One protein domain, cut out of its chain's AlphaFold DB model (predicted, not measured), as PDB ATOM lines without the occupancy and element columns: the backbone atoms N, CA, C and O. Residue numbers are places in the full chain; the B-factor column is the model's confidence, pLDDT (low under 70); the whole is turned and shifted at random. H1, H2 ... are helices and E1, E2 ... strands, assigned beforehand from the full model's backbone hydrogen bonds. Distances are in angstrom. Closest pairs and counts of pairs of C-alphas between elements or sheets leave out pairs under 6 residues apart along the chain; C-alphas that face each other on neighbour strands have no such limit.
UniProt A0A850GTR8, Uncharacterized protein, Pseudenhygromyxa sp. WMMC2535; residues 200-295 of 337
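AT A GLANCE: This is residues 200 to 295 of the 337 residues of an uncharacterized protein of Pseudenhygromyxa sp. WMMC2535 (UniProt A0A850GTR8). There is little regular structure: long loops surround a two-stranded hairpin, E1 and E2, with the short helix H1 near it. The loop of residues 217 to 255 reaches one end of the elongated outline at Ala 231, and H2 is at the other. The printed part has 96 residues, 18 in named elements, in the order H1, E1, E2, H2; the class is mixed. It is only just compact, close to loose, with a radius of gyration of the C-alphas of 14.9 A and spans of 51 by 30 by 17 A.

IN THESE COORDINATES: H1, residues 211 to 216, begins at C-alpha (175.227, 125.362, 141.252) and is 8.8 A long. E1, residues 256 to 259, and E2, residues 274 to 277, are each 10.0 A long. H2, residues 292 to 295, is 5.9 A long and ends at C-alpha (191.362, 107.440, 130.678).

HOW THE PARTS SIT: E1 and E2 are antiparallel at 158 degrees, with N 257 and O 276 2.9 A apart, within hydrogen-bond range. The closest C-alphas of H1 and E2, Tyr 214 and Val 275, are 6.5 A apart. H2 is apart from H1 and E1. In H1 every O i to N i+4 pair is within hydrogen-bond range; H2 is too short for one.

THE WHOLE: The C-alphas of Ala 231 and Arg 293, the two farthest apart, are 51.4 A apart. The printed part has no cut, and its three links are long. Residues 285 to 295 have pLDDT under 70.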
ATOM      1  N   CYS A 200     179.717 121.596 154.717       91.25
ATOM      2  CA  CYS A 200     178.352 121.515 154.174       91.25
ATOM      3  C   CYS A 200     178.229 120.609 152.938       91.25
ATOM      4  O   CYS A 200     177.171 120.508 152.319       91.25
ATOM      5  N   ASP A 201     179.309 119.939 152.553       94.06
ATOM      6  CA  ASP A 201     179.424 119.192 151.301       94.06
ATOM      7  C   ASP A 201     179.237 117.670 151.467       94.06
ATOM      8  O   ASP A 201     179.318 116.871 150.516       94.06
ATOM      9  N   ALA A 202     178.904 117.239 152.683       89.44
ATOM     10  CA  ALA A 202     178.546 115.864 152.970       89.44
ATOM     11  C   ALA A 202     177.280 115.450 152.192       89.44
ATOM     12  O   ALA A 202     176.290 116.164 152.083       89.44
ATOM     13  N   GLY A 203     177.289 114.234 151.638       86.94
ATOM     14  CA  GLY A 203     176.121 113.677 150.938       86.94
ATOM     15  C   GLY A 203     175.737 114.300 149.584       86.94
ATOM     16  O   GLY A 203     174.796 113.794 148.970       86.94
ATOM     17  N   LEU A 204     176.465 115.301 149.072       92.12
ATOM     18  CA  LEU A 204     176.149 115.929 147.784       92.12
ATOM     19  C   LEU A 204     176.115 114.934 146.614       92.12
ATOM     20  O   LEU A 204     176.935 114.008 146.502       92.12
ATOM     21  N   SER A 205     175.152 115.137 145.709       89.69
ATOM     22  CA  SER A 205     175.000 114.300 144.524       89.69
ATOM     23  C   SER A 205     176.143 114.545 143.554       89.69
ATOM     24  O   SER A 205     176.412 115.659 143.116       89.69
ATOM     25  N   SER A 206     176.788 113.464 143.133       87.50
ATOM     26  CA  SER A 206     177.963 113.578 142.282       87.50
ATOM     27  C   SER A 206     177.695 114.196 140.906       87.50
ATOM     28  O   SER A 206     178.604 114.742 140.288       87.50
ATOM     29  N   ASN A 207     176.467 114.082 140.414       84.62
ATOM     30  CA  ASN A 207     176.014 114.637 139.143       84.62
ATOM     31  C   ASN A 207     174.910 115.675 139.369       84.62
ATOM     32  O   ASN A 207     173.951 115.714 138.591       84.62
ATOM     33  N   SER A 208     175.006 116.438 140.464       91.12
ATOM     34  CA  SER A 208     174.094 117.549 140.704       91.12
ATOM     35  C   SER A 208     174.092 118.516 139.520       91.12
ATOM     36  O   SER A 208     175.099 118.679 138.828       91.12
ATOM     37  N   GLY A 209     172.928 119.100 139.255       90.81
ATOM     38  CA  GLY A 209     172.775 120.213 138.321       90.81
ATOM     39  C   GLY A 209     172.592 121.550 139.033       90.81
ATOM     40  O   GLY A 209     172.447 122.559 138.352       90.81
ATOM     41  N   ASP A 210     172.557 121.550 140.367       93.19
ATOM     42  CA  ASP A 210     172.420 122.755 141.177       93.19
ATOM     43  C   ASP A 210     173.800 123.378 141.392       93.19
ATOM     44  O   ASP A 210     174.718 122.689 141.830       93.19
ATOM     45  N   GLY A 211     173.962 124.659 141.064       94.94
ATOM     46  CA  GLY A 211     175.227 125.362 141.252       94.94
ATOM     47  C   GLY A 211     175.607 125.519 142.724       94.94
ATOM     48  O   GLY A 211     176.798 125.524 143.028       94.94
ATOM     49  N   LEU A 212     174.633 125.582 143.640       95.56
ATOM     50  CA  LEU A 212     174.912 125.713 145.072       95.56
ATOM     51  C   LEU A 212     175.584 124.462 145.647       95.56
ATOM     52  O   LEU A 212     176.481 124.591 146.470       95.56
ATOM     53  N   ASP A 213     175.273 123.266 145.132       95.81
ATOM     54  CA  ASP A 213     176.007 122.047 145.503       95.81
ATOM     55  C   ASP A 213     177.496 122.149 145.112       95.81
ATOM     56  O   ASP A 213     178.372 121.613 145.785       95.81
ATOM     57  N   TYR A 214     177.811 122.837 144.009       95.50
ATOM     58  CA  TYR A 214     179.199 123.054 143.594       95.50
ATOM     59  C   TYR A 214     179.894 124.121 144.434       95.50
ATOM     60  O   TYR A 214     181.092 123.989 144.659       95.50
ATOM     61  N   ALA A 215     179.168 125.142 144.895       95.62
ATOM     62  CA  ALA A 215     179.692 126.128 145.832       95.62
ATOM     63  C   ALA A 215     180.010 125.475 147.187       95.62
ATOM     64  O   ALA A 215     181.135 125.589 147.663       95.62
ATOM     65  N   ALA A 216     179.087 124.669 147.718       94.88
ATOM     66  CA  ALA A 216     179.300 123.888 148.933       94.88
ATOM     67  C   ALA A 216     180.522 122.958 148.816       94.88
ATOM     68  O   ALA A 216     181.351 122.909 149.713       94.88
ATOM     69  N   ALA A 217     180.701 122.277 147.676       94.69
ATOM     70  CA  ALA A 217     181.878 121.436 147.406       94.69
ATOM     71  C   ALA A 217     183.197 122.209 147.164       94.69
ATOM     72  O   ALA A 217     184.212 121.591 146.828       94.69
ATOM     73  N   LEU A 218     183.167 123.540 147.242       92.75
ATOM     74  CA  LEU A 218     184.321 124.443 147.267       92.75
ATOM     75  C   LEU A 218     184.451 125.132 148.639       92.75
ATOM     76  O   LEU A 218     185.072 126.188 148.716       92.75
ATOM     77  N   ASP A 219     183.843 124.552 149.679       90.19
ATOM     78  CA  ASP A 219     183.783 125.057 151.056       90.19
ATOM     79  C   ASP A 219     183.000 126.378 151.224       90.19
ATOM     80  O   ASP A 219     183.059 127.025 152.265       90.19
ATOM     81  N   LEU A 220     182.198 126.772 150.225       91.62
ATOM     82  CA  LEU A 220     181.304 127.929 150.318       91.62
ATOM     83  C   LEU A 220     179.935 127.488 150.849       91.62
ATOM     84  O   LEU A 220     179.017 127.188 150.079       91.62
ATOM     85  N   CYS A 221     179.836 127.399 152.172       89.00
ATOM     86  CA  CYS A 221     178.700 126.784 152.859       89.00
ATOM     87  C   CYS A 221     177.547 127.726 153.174       89.00
ATOM     88  O   CYS A 221     176.388 127.305 153.157       89.00
ATOM     89  N   GLU A 222     177.856 128.994 153.403       91.00
ATOM     90  CA  GLU A 222     176.851 129.991 153.722       91.00
ATOM     91  C   GLU A 222     176.286 130.638 152.462       91.00
ATOM     92  O   GLU A 222     176.981 130.880 151.471       91.00
ATOM     93  N   THR A 223     174.988 130.928 152.501       92.75
ATOM     94  CA  THR A 223     174.296 131.688 151.454       92.75
ATOM     95  C   THR A 223     173.743 132.965 152.044       92.75
ATOM     96  O   THR A 223     173.331 132.987 153.203       92.75
ATOM     97  N   THR A 224     173.699 134.025 151.248       94.12
ATOM     98  CA  THR A 224     173.223 135.341 151.685       94.12
ATOM     99  C   THR A 224     172.420 136.013 150.575       94.12
ATOM    100  O   THR A 224     172.275 135.477 149.475       94.12
ATOM    101  N   THR A 225     171.869 137.189 150.851       93.81
ATOM    102  CA  THR A 225     171.202 138.016 149.844       93.81
ATOM    103  C   THR A 225     171.946 139.321 149.664       93.81
ATOM    104  O   THR A 225     172.404 139.919 150.635       93.81
ATOM    105  N   GLU A 226     172.015 139.794 148.423       92.31
ATOM    106  CA  GLU A 226     172.573 141.108 148.124       92.31
ATOM    107  C   GLU A 226     171.818 142.190 148.917       92.31
ATOM    108  O   GLU A 226     170.592 142.288 148.821       92.31
ATOM    109  N   ASN A 227     172.546 143.001 149.688       88.25
ATOM    110  CA  ASN A 227     171.995 144.055 150.550       88.25
ATOM    111  C   ASN A 227     171.007 143.550 151.619       88.25
ATOM    112  O   ASN A 227     169.967 144.175 151.848       88.25
ATOM    113  N   ALA A 228     171.313 142.424 152.273       89.38
ATOM    114  CA  ALA A 228     170.563 141.982 153.448       89.38
ATOM    115  C   ALA A 228     170.466 143.108 154.510       89.38
ATOM    116  O   ALA A 228     171.422 143.886 154.670       89.38
ATOM    117  N   PRO A 229     169.332 143.214 155.236       89.69
ATOM    118  CA  PRO A 229     169.238 144.068 156.419       89.69
ATOM    119  C   PRO A 229     170.356 143.732 157.406       89.69
ATOM    120  O   PRO A 229     170.724 142.567 157.502       89.69
ATOM    121  N   LEU A 230     170.850 144.720 158.156       85.94
ATOM    122  CA  LEU A 230     172.004 144.563 159.053       85.94
ATOM    123  C   LEU A 230     171.876 143.341 159.980       85.94
ATOM    124  O   LEU A 230     172.744 142.487 159.991       85.94
ATOM    125  N   ALA A 231     170.718 143.160 160.620       85.88
ATOM    126  CA  ALA A 231     170.457 142.024 161.512       85.88
ATOM    127  C   ALA A 231     170.495 140.626 160.846       85.88
ATOM    128  O   ALA A 231     170.488 139.617 161.544       85.88
ATOM    129  N   GLU A 232     170.460 140.548 159.515       88.75
ATOM    130  CA  GLU A 232     170.548 139.300 158.739       88.75
ATOM    131  C   GLU A 232     171.803 139.258 157.851       88.75
ATOM    132  O   GLU A 232     172.007 138.285 157.109       88.75
ATOM    133  N   ARG A 233     172.598 140.333 157.868       90.50
ATOM    134  CA  ARG A 233     173.771 140.501 157.025       90.50
ATOM    135  C   ARG A 233     174.844 139.537 157.503       90.50
ATOM    136  O   ARG A 233     175.079 139.380 158.688       90.50
ATOM    137  N   ARG A 234     175.408 138.839 156.529       90.81
ATOM    138  CA  ARG A 234     176.455 137.839 156.689       90.81
ATOM    139  C   ARG A 234     177.107 137.609 155.341       90.81
ATOM    140  O   ARG A 234     176.469 137.817 154.292       90.81
ATOM    141  N   TRP A 235     178.334 137.134 155.375       91.56
ATOM    142  CA  TRP A 235     179.086 136.747 154.202       91.56
ATOM    143  C   TRP A 235     178.543 135.424 153.662       91.56
ATOM    144  O   TRP A 235     178.074 134.556 154.393       91.56
ATOM    145  N   GLY A 236     178.525 135.280 152.339       92.81
ATOM    146  CA  GLY A 236     178.020 134.055 151.736       92.81
ATOM    147  C   GLY A 236     177.760 134.144 150.244       92.81
ATOM    148  O   GLY A 236     177.856 135.187 149.597       92.81
ATOM    149  N   VAL A 237     177.385 133.003 149.683       95.00
ATOM    150  CA  VAL A 237     177.044 132.851 148.273       95.00
ATOM    151  C   VAL A 237     175.662 133.447 148.012       95.00
ATOM    152  O   VAL A 237     174.656 132.963 148.523       95.00
ATOM    153  N   ILE A 238     175.596 134.477 147.168       95.56
ATOM    154  CA  ILE A 238     174.320 135.071 146.728       95.56
ATOM    155  C   ILE A 238     173.639 134.184 145.680       95.56
ATOM    156  O   ILE A 238     172.419 134.024 145.654       95.56
ATOM    157  N   SER A 239     174.432 133.611 144.774       95.06
ATOM    158  CA  SER A 239     173.964 132.664 143.766       95.06
ATOM    159  C   SER A 239     175.133 131.866 143.199       95.06
ATOM    160  O   SER A 239     176.277 132.320 143.219       95.06
ATOM    161  N   ALA A 240     174.837 130.687 142.660       95.31
ATOM    162  CA  ALA A 240     175.808 129.871 141.951       95.31
ATOM    163  C   ALA A 240     175.150 129.233 140.726       95.31
ATOM    164  O   ALA A 240     174.080 128.631 140.817       95.31
ATOM    165  N   GLU A 241     175.806 129.346 139.572       93.62
ATOM    166  CA  GLU A 241     175.354 128.744 138.320       93.62
ATOM    167  C   GLU A 241     176.523 128.066 137.605       93.62
ATOM    168  O   GLU A 241     177.629 128.600 137.510       93.62
ATOM    169  N   LEU A 242     176.262 126.883 137.049       92.12
ATOM    170  CA  LEU A 242     177.180 126.243 136.120       92.12
ATOM    171  C   LEU A 242     176.968 126.827 134.726       92.12
ATOM    172  O   LEU A 242     175.927 126.607 134.114       92.12
ATOM    173  N   THR A 243     177.980 127.502 134.190       92.62
ATOM    174  CA  THR A 243     177.950 128.075 132.839       92.62
ATOM    175  C   THR A 243     179.154 127.622 132.023       92.62
ATOM    176  O   THR A 243     180.181 127.185 132.552       92.62
ATOM    177  N   LEU A 244     179.025 127.676 130.697       89.81
ATOM    178  CA  LEU A 244     180.179 127.517 129.820       89.81
ATOM    179  C   LEU A 244     181.051 128.779 129.865       89.81
ATOM    180  O   LEU A 244     180.587 129.870 130.172       89.81
ATOM    181  N   ALA A 245     182.330 128.643 129.507       86.50
ATOM    182  CA  ALA A 245     183.294 129.748 129.569       86.50
ATOM    183  C   ALA A 245     182.938 130.960 128.678       86.50
ATOM    184  O   ALA A 245     183.511 132.032 128.848       86.50
ATOM    185  N   ASP A 246     182.033 130.798 127.710       88.56
ATOM    186  CA  ASP A 246     181.500 131.880 126.874       88.56
ATOM    187  C   ASP A 246     180.246 132.551 127.470       88.56
ATOM    188  O   ASP A 246     179.631 133.389 126.812       88.56
ATOM    189  N   GLY A 247     179.864 132.182 128.697       85.00
ATOM    190  CA  GLY A 247     178.663 132.655 129.382       85.00
ATOM    191  C   GLY A 247     177.364 132.089 128.806       85.00
ATOM    192  O   GLY A 247     176.285 132.564 129.152       85.00
ATOM    193  N   SER A 248     177.443 131.113 127.894       83.31
ATOM    194  CA  SER A 248     176.260 130.427 127.381       83.31
ATOM    195  C   SER A 248     175.745 129.370 128.370       83.31
ATOM    196  O   SER A 248     176.301 129.181 129.453       83.31
ATOM    197  N   SER A 249     174.649 128.706 127.985       81.19
ATOM    198  CA  SER A 249     173.884 127.725 128.769       81.19
ATOM    199  C   SER A 249     174.722 126.731 129.580       81.19
ATOM    200  O   SER A 249     175.863 126.435 129.227       81.19
ATOM    201  N   ALA A 250     174.090 126.114 130.582       88.56
ATOM    202  CA  ALA A 250     174.716 125.128 131.451       88.56
ATOM    203  C   ALA A 250     175.498 124.023 130.702       88.56
ATOM    204  O   ALA A 250     175.032 123.518 129.667       88.56
ATOM    205  N   PRO A 251     176.680 123.623 131.217       91.06
ATOM    206  CA  PRO A 251     177.451 122.517 130.666       91.06
ATOM    207  C   PRO A 251     176.643 121.214 130.695       91.06
ATOM    208  O   PRO A 251     175.686 121.049 131.452       91.06
ATOM    209  N   LEU A 252     177.030 120.247 129.862       89.94
ATOM    210  CA  LEU A 252     176.389 118.931 129.888       89.94
ATOM    211  C   LEU A 252     176.651 118.252 131.238       89.94
ATOM    212  O   LEU A 252     177.766 118.318 131.740       89.94
ATOM    213  N   SER A 253     175.696 117.467 131.743       88.75
ATOM    214  CA  SER A 253     175.827 116.738 133.023       88.75
ATOM    215  C   SER A 253     177.032 115.795 133.119       88.75
ATOM    216  O   SER A 253     177.415 115.361 134.201       88.75
ATOM    217  N   VAL A 254     177.646 115.450 131.984       88.06
ATOM    218  CA  VAL A 254     178.880 114.656 131.935       88.06
ATOM    219  C   VAL A 254     180.145 115.493 132.137       88.06
ATOM    220  O   VAL A 254     181.183 114.912 132.430       88.06
ATOM    221  N   GLN A 255     180.084 116.816 131.975       90.75
ATOM    222  CA  GLN A 255     181.216 117.754 131.984       90.75
ATOM    223  C   GLN A 255     181.550 118.312 133.372       90.75
ATOM    224  O   GLN A 255     182.597 118.933 133.540       90.75
ATOM    225  N   HIS A 256     180.714 118.049 134.374       91.56
ATOM    226  CA  HIS A 256     180.925 118.457 135.759       91.56
ATOM    227  C   HIS A 256     180.612 117.295 136.707       91.56
ATOM    228  O   HIS A 256     179.786 116.436 136.403       91.56
ATOM    229  N   ALA A 257     181.302 117.231 137.846       92.69
ATOM    230  CA  ALA A 257     181.009 116.261 138.897       92.69
ATOM    231  C   ALA A 257     181.515 116.727 140.268       92.69
ATOM    232  O   ALA A 257     182.568 117.352 140.346       92.69
ATOM    233  N   ILE A 258     180.811 116.339 141.329       93.38
ATOM    234  CA  ILE A 258     181.242 116.475 142.729       93.38
ATOM    235  C   ILE A 258     181.769 115.116 143.199       93.38
ATOM    236  O   ILE A 258     181.130 114.082 142.954       93.38
ATOM    237  N   ARG A 259     182.961 115.060 143.800       90.62
ATOM    238  CA  ARG A 259     183.645 113.790 144.121       90.62
ATOM    239  C   ARG A 259     184.396 113.856 145.450       90.62
ATOM    240  O   ARG A 259     184.950 114.895 145.747       90.62
ATOM    241  N   PRO A 260     184.514 112.744 146.197       89.94
ATOM    242  CA  PRO A 260     185.361 112.683 147.392       89.94
ATOM    243  C   PRO A 260     186.866 112.595 147.080       89.94
ATOM    244  O   PRO A 260     187.684 112.786 147.965       89.94
ATOM    245  N   ALA A 261     187.243 112.237 145.846       88.31
ATOM    246  CA  ALA A 261     188.632 112.203 145.389       88.31
ATOM    247  C   ALA A 261     188.708 112.110 143.856       88.31
ATOM    248  O   ALA A 261     187.791 111.604 143.192       88.31
ATOM    249  N   PHE A 262     189.849 112.506 143.293       86.38
ATOM    250  CA  PHE A 262     190.198 112.315 141.887       86.38
ATOM    251  C   PHE A 262     191.376 111.335 141.736       86.38
ATOM    252  O   PHE A 262     192.555 111.692 141.688       86.38
ATOM    253  N   GLY A 263     191.041 110.047 141.647       81.00
ATOM    254  CA  GLY A 263     192.014 108.955 141.713       81.00
ATOM    255  C   GLY A 263     192.478 108.686 143.144       81.00
ATOM    256  O   GLY A 263     191.718 108.916 144.077       81.00
ATOM    257  N   ASP A 264     193.702 108.175 143.300       80.31
ATOM    258  CA  ASP A 264     194.202 107.699 144.603       80.31
ATOM    259  C   ASP A 264     194.912 108.787 145.427       80.31
ATOM    260  O   ASP A 264     195.122 108.605 146.620       80.31
ATOM    261  N   ASN A 265     195.311 109.898 144.795       84.25
ATOM    262  CA  ASN A 265     196.230 110.875 145.399       84.25
ATOM    263  C   ASN A 265     195.682 112.304 145.461       84.25
ATOM    264  O   ASN A 265     196.326 113.160 146.056       84.25
ATOM    265  N   ILE A 266     194.564 112.589 144.792       89.25
ATOM    266  CA  ILE A 266     193.969 113.925 144.793       89.25
ATOM    267  C   ILE A 266     192.719 113.846 145.652       89.25
ATOM    268  O   ILE A 266     191.724 113.247 145.242       89.25
ATOM    269  N   VAL A 267     192.813 114.407 146.847       90.31
ATOM    270  CA  VAL A 267     191.727 114.545 147.817       90.31
ATOM    271  C   VAL A 267     191.444 116.039 148.026       90.31
ATOM    272  O   VAL A 267     192.309 116.851 147.680       90.31
ATOM    273  N   PRO A 268     190.256 116.409 148.527       90.50
ATOM    274  CA  PRO A 268     189.942 117.789 148.888       90.50
ATOM    275  C   PRO A 268     190.956 118.368 149.888       90.50
ATOM    276  O   PRO A 268     191.512 117.629 150.704       90.50
ATOM    277  N   SER A 269     191.230 119.671 149.790       86.50
ATOM    278  CA  SER A 269     192.057 120.405 150.762       86.50
ATOM    279  C   SER A 269     191.280 120.782 152.024       86.50
ATOM    280  O   SER A 269     191.882 120.858 153.089       86.50
ATOM    281  N   GLY A 270     189.970 120.982 151.881       84.75
ATOM    282  CA  GLY A 270     188.977 121.192 152.928       84.75
ATOM    283  C   GLY A 270     187.738 120.347 152.619       84.75
ATOM    284  O   GLY A 270     187.625 119.798 151.517       84.75
ATOM    285  N   GLY A 271     186.878 120.153 153.618       87.94
ATOM    286  CA  GLY A 271     185.631 119.413 153.453       87.94
ATOM    287  C   GLY A 271     185.787 117.942 153.044       87.94
ATOM    288  O   GLY A 271     186.764 117.247 153.346       87.94
ATOM    289  N   ASP A 272     184.756 117.446 152.374       91.38
ATOM    290  CA  ASP A 272     184.487 116.034 152.122       91.38
ATOM    291  C   ASP A 272     184.451 115.733 150.604       91.38
ATOM    292  O   ASP A 272     184.468 114.572 150.158       91.38
ATOM    293  N   ARG A 273     184.365 116.777 149.775       92.94
ATOM    294  CA  ARG A 273     184.169 116.755 148.328       92.94
ATOM    295  C   ARG A 273     185.053 117.781 147.625       92.94
ATOM    296  O   ARG A 273     185.581 118.715 148.191       92.94
ATOM    297  N   MET A 274     185.225 117.564 146.329       92.31
ATOM    298  CA  MET A 274     185.877 118.477 145.408       92.31
ATOM    299  C   MET A 274     185.095 118.533 144.099       92.31
ATOM    300  O   MET A 274     184.472 117.550 143.666       92.31
ATOM    301  N   VAL A 275     185.199 119.670 143.424       93.88
ATOM    302  CA  VAL A 275     184.625 119.885 142.098       93.88
ATOM    303  C   VAL A 275     185.577 119.401 141.001       93.88
ATOM    304  O   VAL A 275     186.772 119.689 140.992       93.88
ATOM    305  N   VAL A 276     185.031 118.680 140.021       92.19
ATOM    306  CA  VAL A 276     185.733 118.260 138.804       92.19
ATOM    307  C   VAL A 276     185.019 118.844 137.592       92.19
ATOM    308  O   VAL A 276     183.885 118.469 137.297       92.19
ATOM    309  N   LEU A 277     185.711 119.709 136.850       91.44
ATOM    310  CA  LEU A 277     185.241 120.282 135.586       91.44
ATOM    311  C   LEU A 277     186.040 119.707 134.410       91.44
ATOM    312  O   LEU A 277     187.251 119.498 134.499       91.44
ATOM    313  N   SER A 278     185.372 119.431 133.290       88.69
ATOM    314  CA  SER A 278     185.995 118.842 132.104       88.69
ATOM    315  C   SER A 278     185.348 119.326 130.813       88.69
ATOM    316  O   SER A 278     184.134 119.434 130.711       88.69
ATOM    317  N   SER A 279     186.150 119.504 129.762       85.75
ATOM    318  CA  SER A 279     185.629 119.683 128.400       85.75
ATOM    319  C   SER A 279     185.074 118.383 127.788       85.75
ATOM    320  O   SER A 279     184.429 118.427 126.742       85.75
ATOM    321  N   GLY A 280     185.311 117.233 128.433       87.38
ATOM    322  CA  GLY A 280     184.769 115.919 128.084       87.38
ATOM    323  C   GLY A 280     183.970 115.320 129.242       87.38
ATOM    324  O   GLY A 280     183.079 115.963 129.778       87.38
ATOM    325  N   ASN A 281     184.278 114.087 129.642       86.25
ATOM    326  CA  ASN A 281     183.627 113.470 130.797       86.25
ATOM    327  C   ASN A 281     184.428 113.772 132.074       86.25
ATOM    328  O   ASN A 281     185.555 113.294 132.211       86.25
ATOM    329  N   ALA A 282     183.834 114.501 133.018       87.12
ATOM    330  CA  ALA A 282     184.384 114.747 134.352       87.12
ATOM    331  C   ALA A 282     184.514 113.455 135.171       87.12
ATOM    332  O   ALA A 282     185.417 113.317 135.993       87.12
ATOM    333  N   ALA A 283     183.653 112.466 134.913       81.25
ATOM    334  CA  ALA A 283     183.739 111.157 135.542       81.25
ATOM    335  C   ALA A 283     183.103 110.045 134.697       81.25
ATOM    336  O   ALA A 283     182.248 110.284 133.841       81.25
ATOM    337  N   ALA A 284     183.506 108.802 134.966       71.38
ATOM    338  CA  ALA A 284     182.814 107.632 134.436       71.38
ATOM    339  C   ALA A 284     181.479 107.410 135.182       71.38
ATOM    340  O   ALA A 284     181.415 107.658 136.391       71.38
ATOM    341  N   PRO A 285     180.424 106.908 134.511       65.69
ATOM    342  CA  PRO A 285     179.153 106.593 135.162       65.69
ATOM    343  C   PRO A 285     179.349 105.682 136.385       65.69
ATOM    344  O   PRO A 285     179.999 104.643 136.287       65.69
ATOM    345  N   GLY A 286     178.825 106.087 137.546       65.25
ATOM    346  CA  GLY A 286     178.926 105.333 138.807       65.25
ATOM    347  C   GLY A 286     180.296 105.350 139.508       65.25
ATOM    348  O   GLY A 286     180.424 104.785 140.592       65.25
ATOM    349  N   SER A 287     181.321 105.999 138.944       66.75
ATOM    350  CA  SER A 287     182.682 106.008 139.503       66.75
ATOM    351  C   SER A 287     182.871 107.084 140.568       66.75
ATOM    352  O   SER A 287     183.066 108.242 140.218       66.75
ATOM    353  N   LYS A 288     182.935 106.707 141.851       66.06
ATOM    354  CA  LYS A 288     183.185 107.644 142.964       66.06
ATOM    355  C   LYS A 288     184.611 108.223 142.998       66.06
ATOM    356  O   LYS A 288     184.770 109.331 143.490       66.06
ATOM    357  N   THR A 289     185.601 107.530 142.428       59.75
ATOM    358  CA  THR A 289     187.020 107.939 142.395       59.75
ATOM    359  C   THR A 289     187.639 107.657 141.013       59.75
ATOM    360  O   THR A 289     188.298 106.637 140.796       59.75
ATOM    361  N   PRO A 290     187.391 108.499 139.993       58.16
ATOM    362  CA  PRO A 290     187.916 108.249 138.654       58.16
ATOM    363  C   PRO A 290     189.447 108.400 138.628       58.16
ATOM    364  O   PRO A 290     189.980 109.502 138.639       58.16
ATOM    365  N   ALA A 291     190.181 107.285 138.572       53.56
ATOM    366  CA  ALA A 291     191.636 107.312 138.441       53.56
ATOM    367  C   ALA A 291     192.078 107.843 137.065       53.56
ATOM    368  O   ALA A 291     191.571 107.414 136.022       53.56
ATOM    369  N   THR A 292     193.122 108.681 137.039       52.03
ATOM    370  CA  THR A 292     193.759 109.213 135.811       52.03
ATOM    371  C   THR A 292     194.137 108.116 134.807       52.03
ATOM    372  O   THR A 292     194.120 108.320 133.589       52.03
ATOM    373  N   ARG A 293     194.423 106.907 135.303       44.19
ATOM    374  CA  ARG A 293     194.830 105.741 134.511       44.19
ATOM    375  C   ARG A 293     193.678 105.022 133.795       44.19
ATOM    376  O   ARG A 293     193.940 104.287 132.840       44.19
ATOM    377  N   SER A 294     192.420 105.288 134.162       44.50
ATOM    378  CA  SER A 294     191.233 104.767 133.460       44.50
ATOM    379  C   SER A 294     190.798 105.632 132.265       44.50
ATOM    380  O   SER A 294     189.841 105.315 131.561       44.50
ATOM    381  N   SER A 295     191.548 106.683 131.926       45.00
ATOM    382  CA  SER A 295     191.362 107.440 130.678       45.00
ATOM    383  C   SER A 295     191.740 106.642 129.414       45.00
ATOM    384  O   SER A 295     191.462 107.070 128.293       45.00
TER     385      SER A 295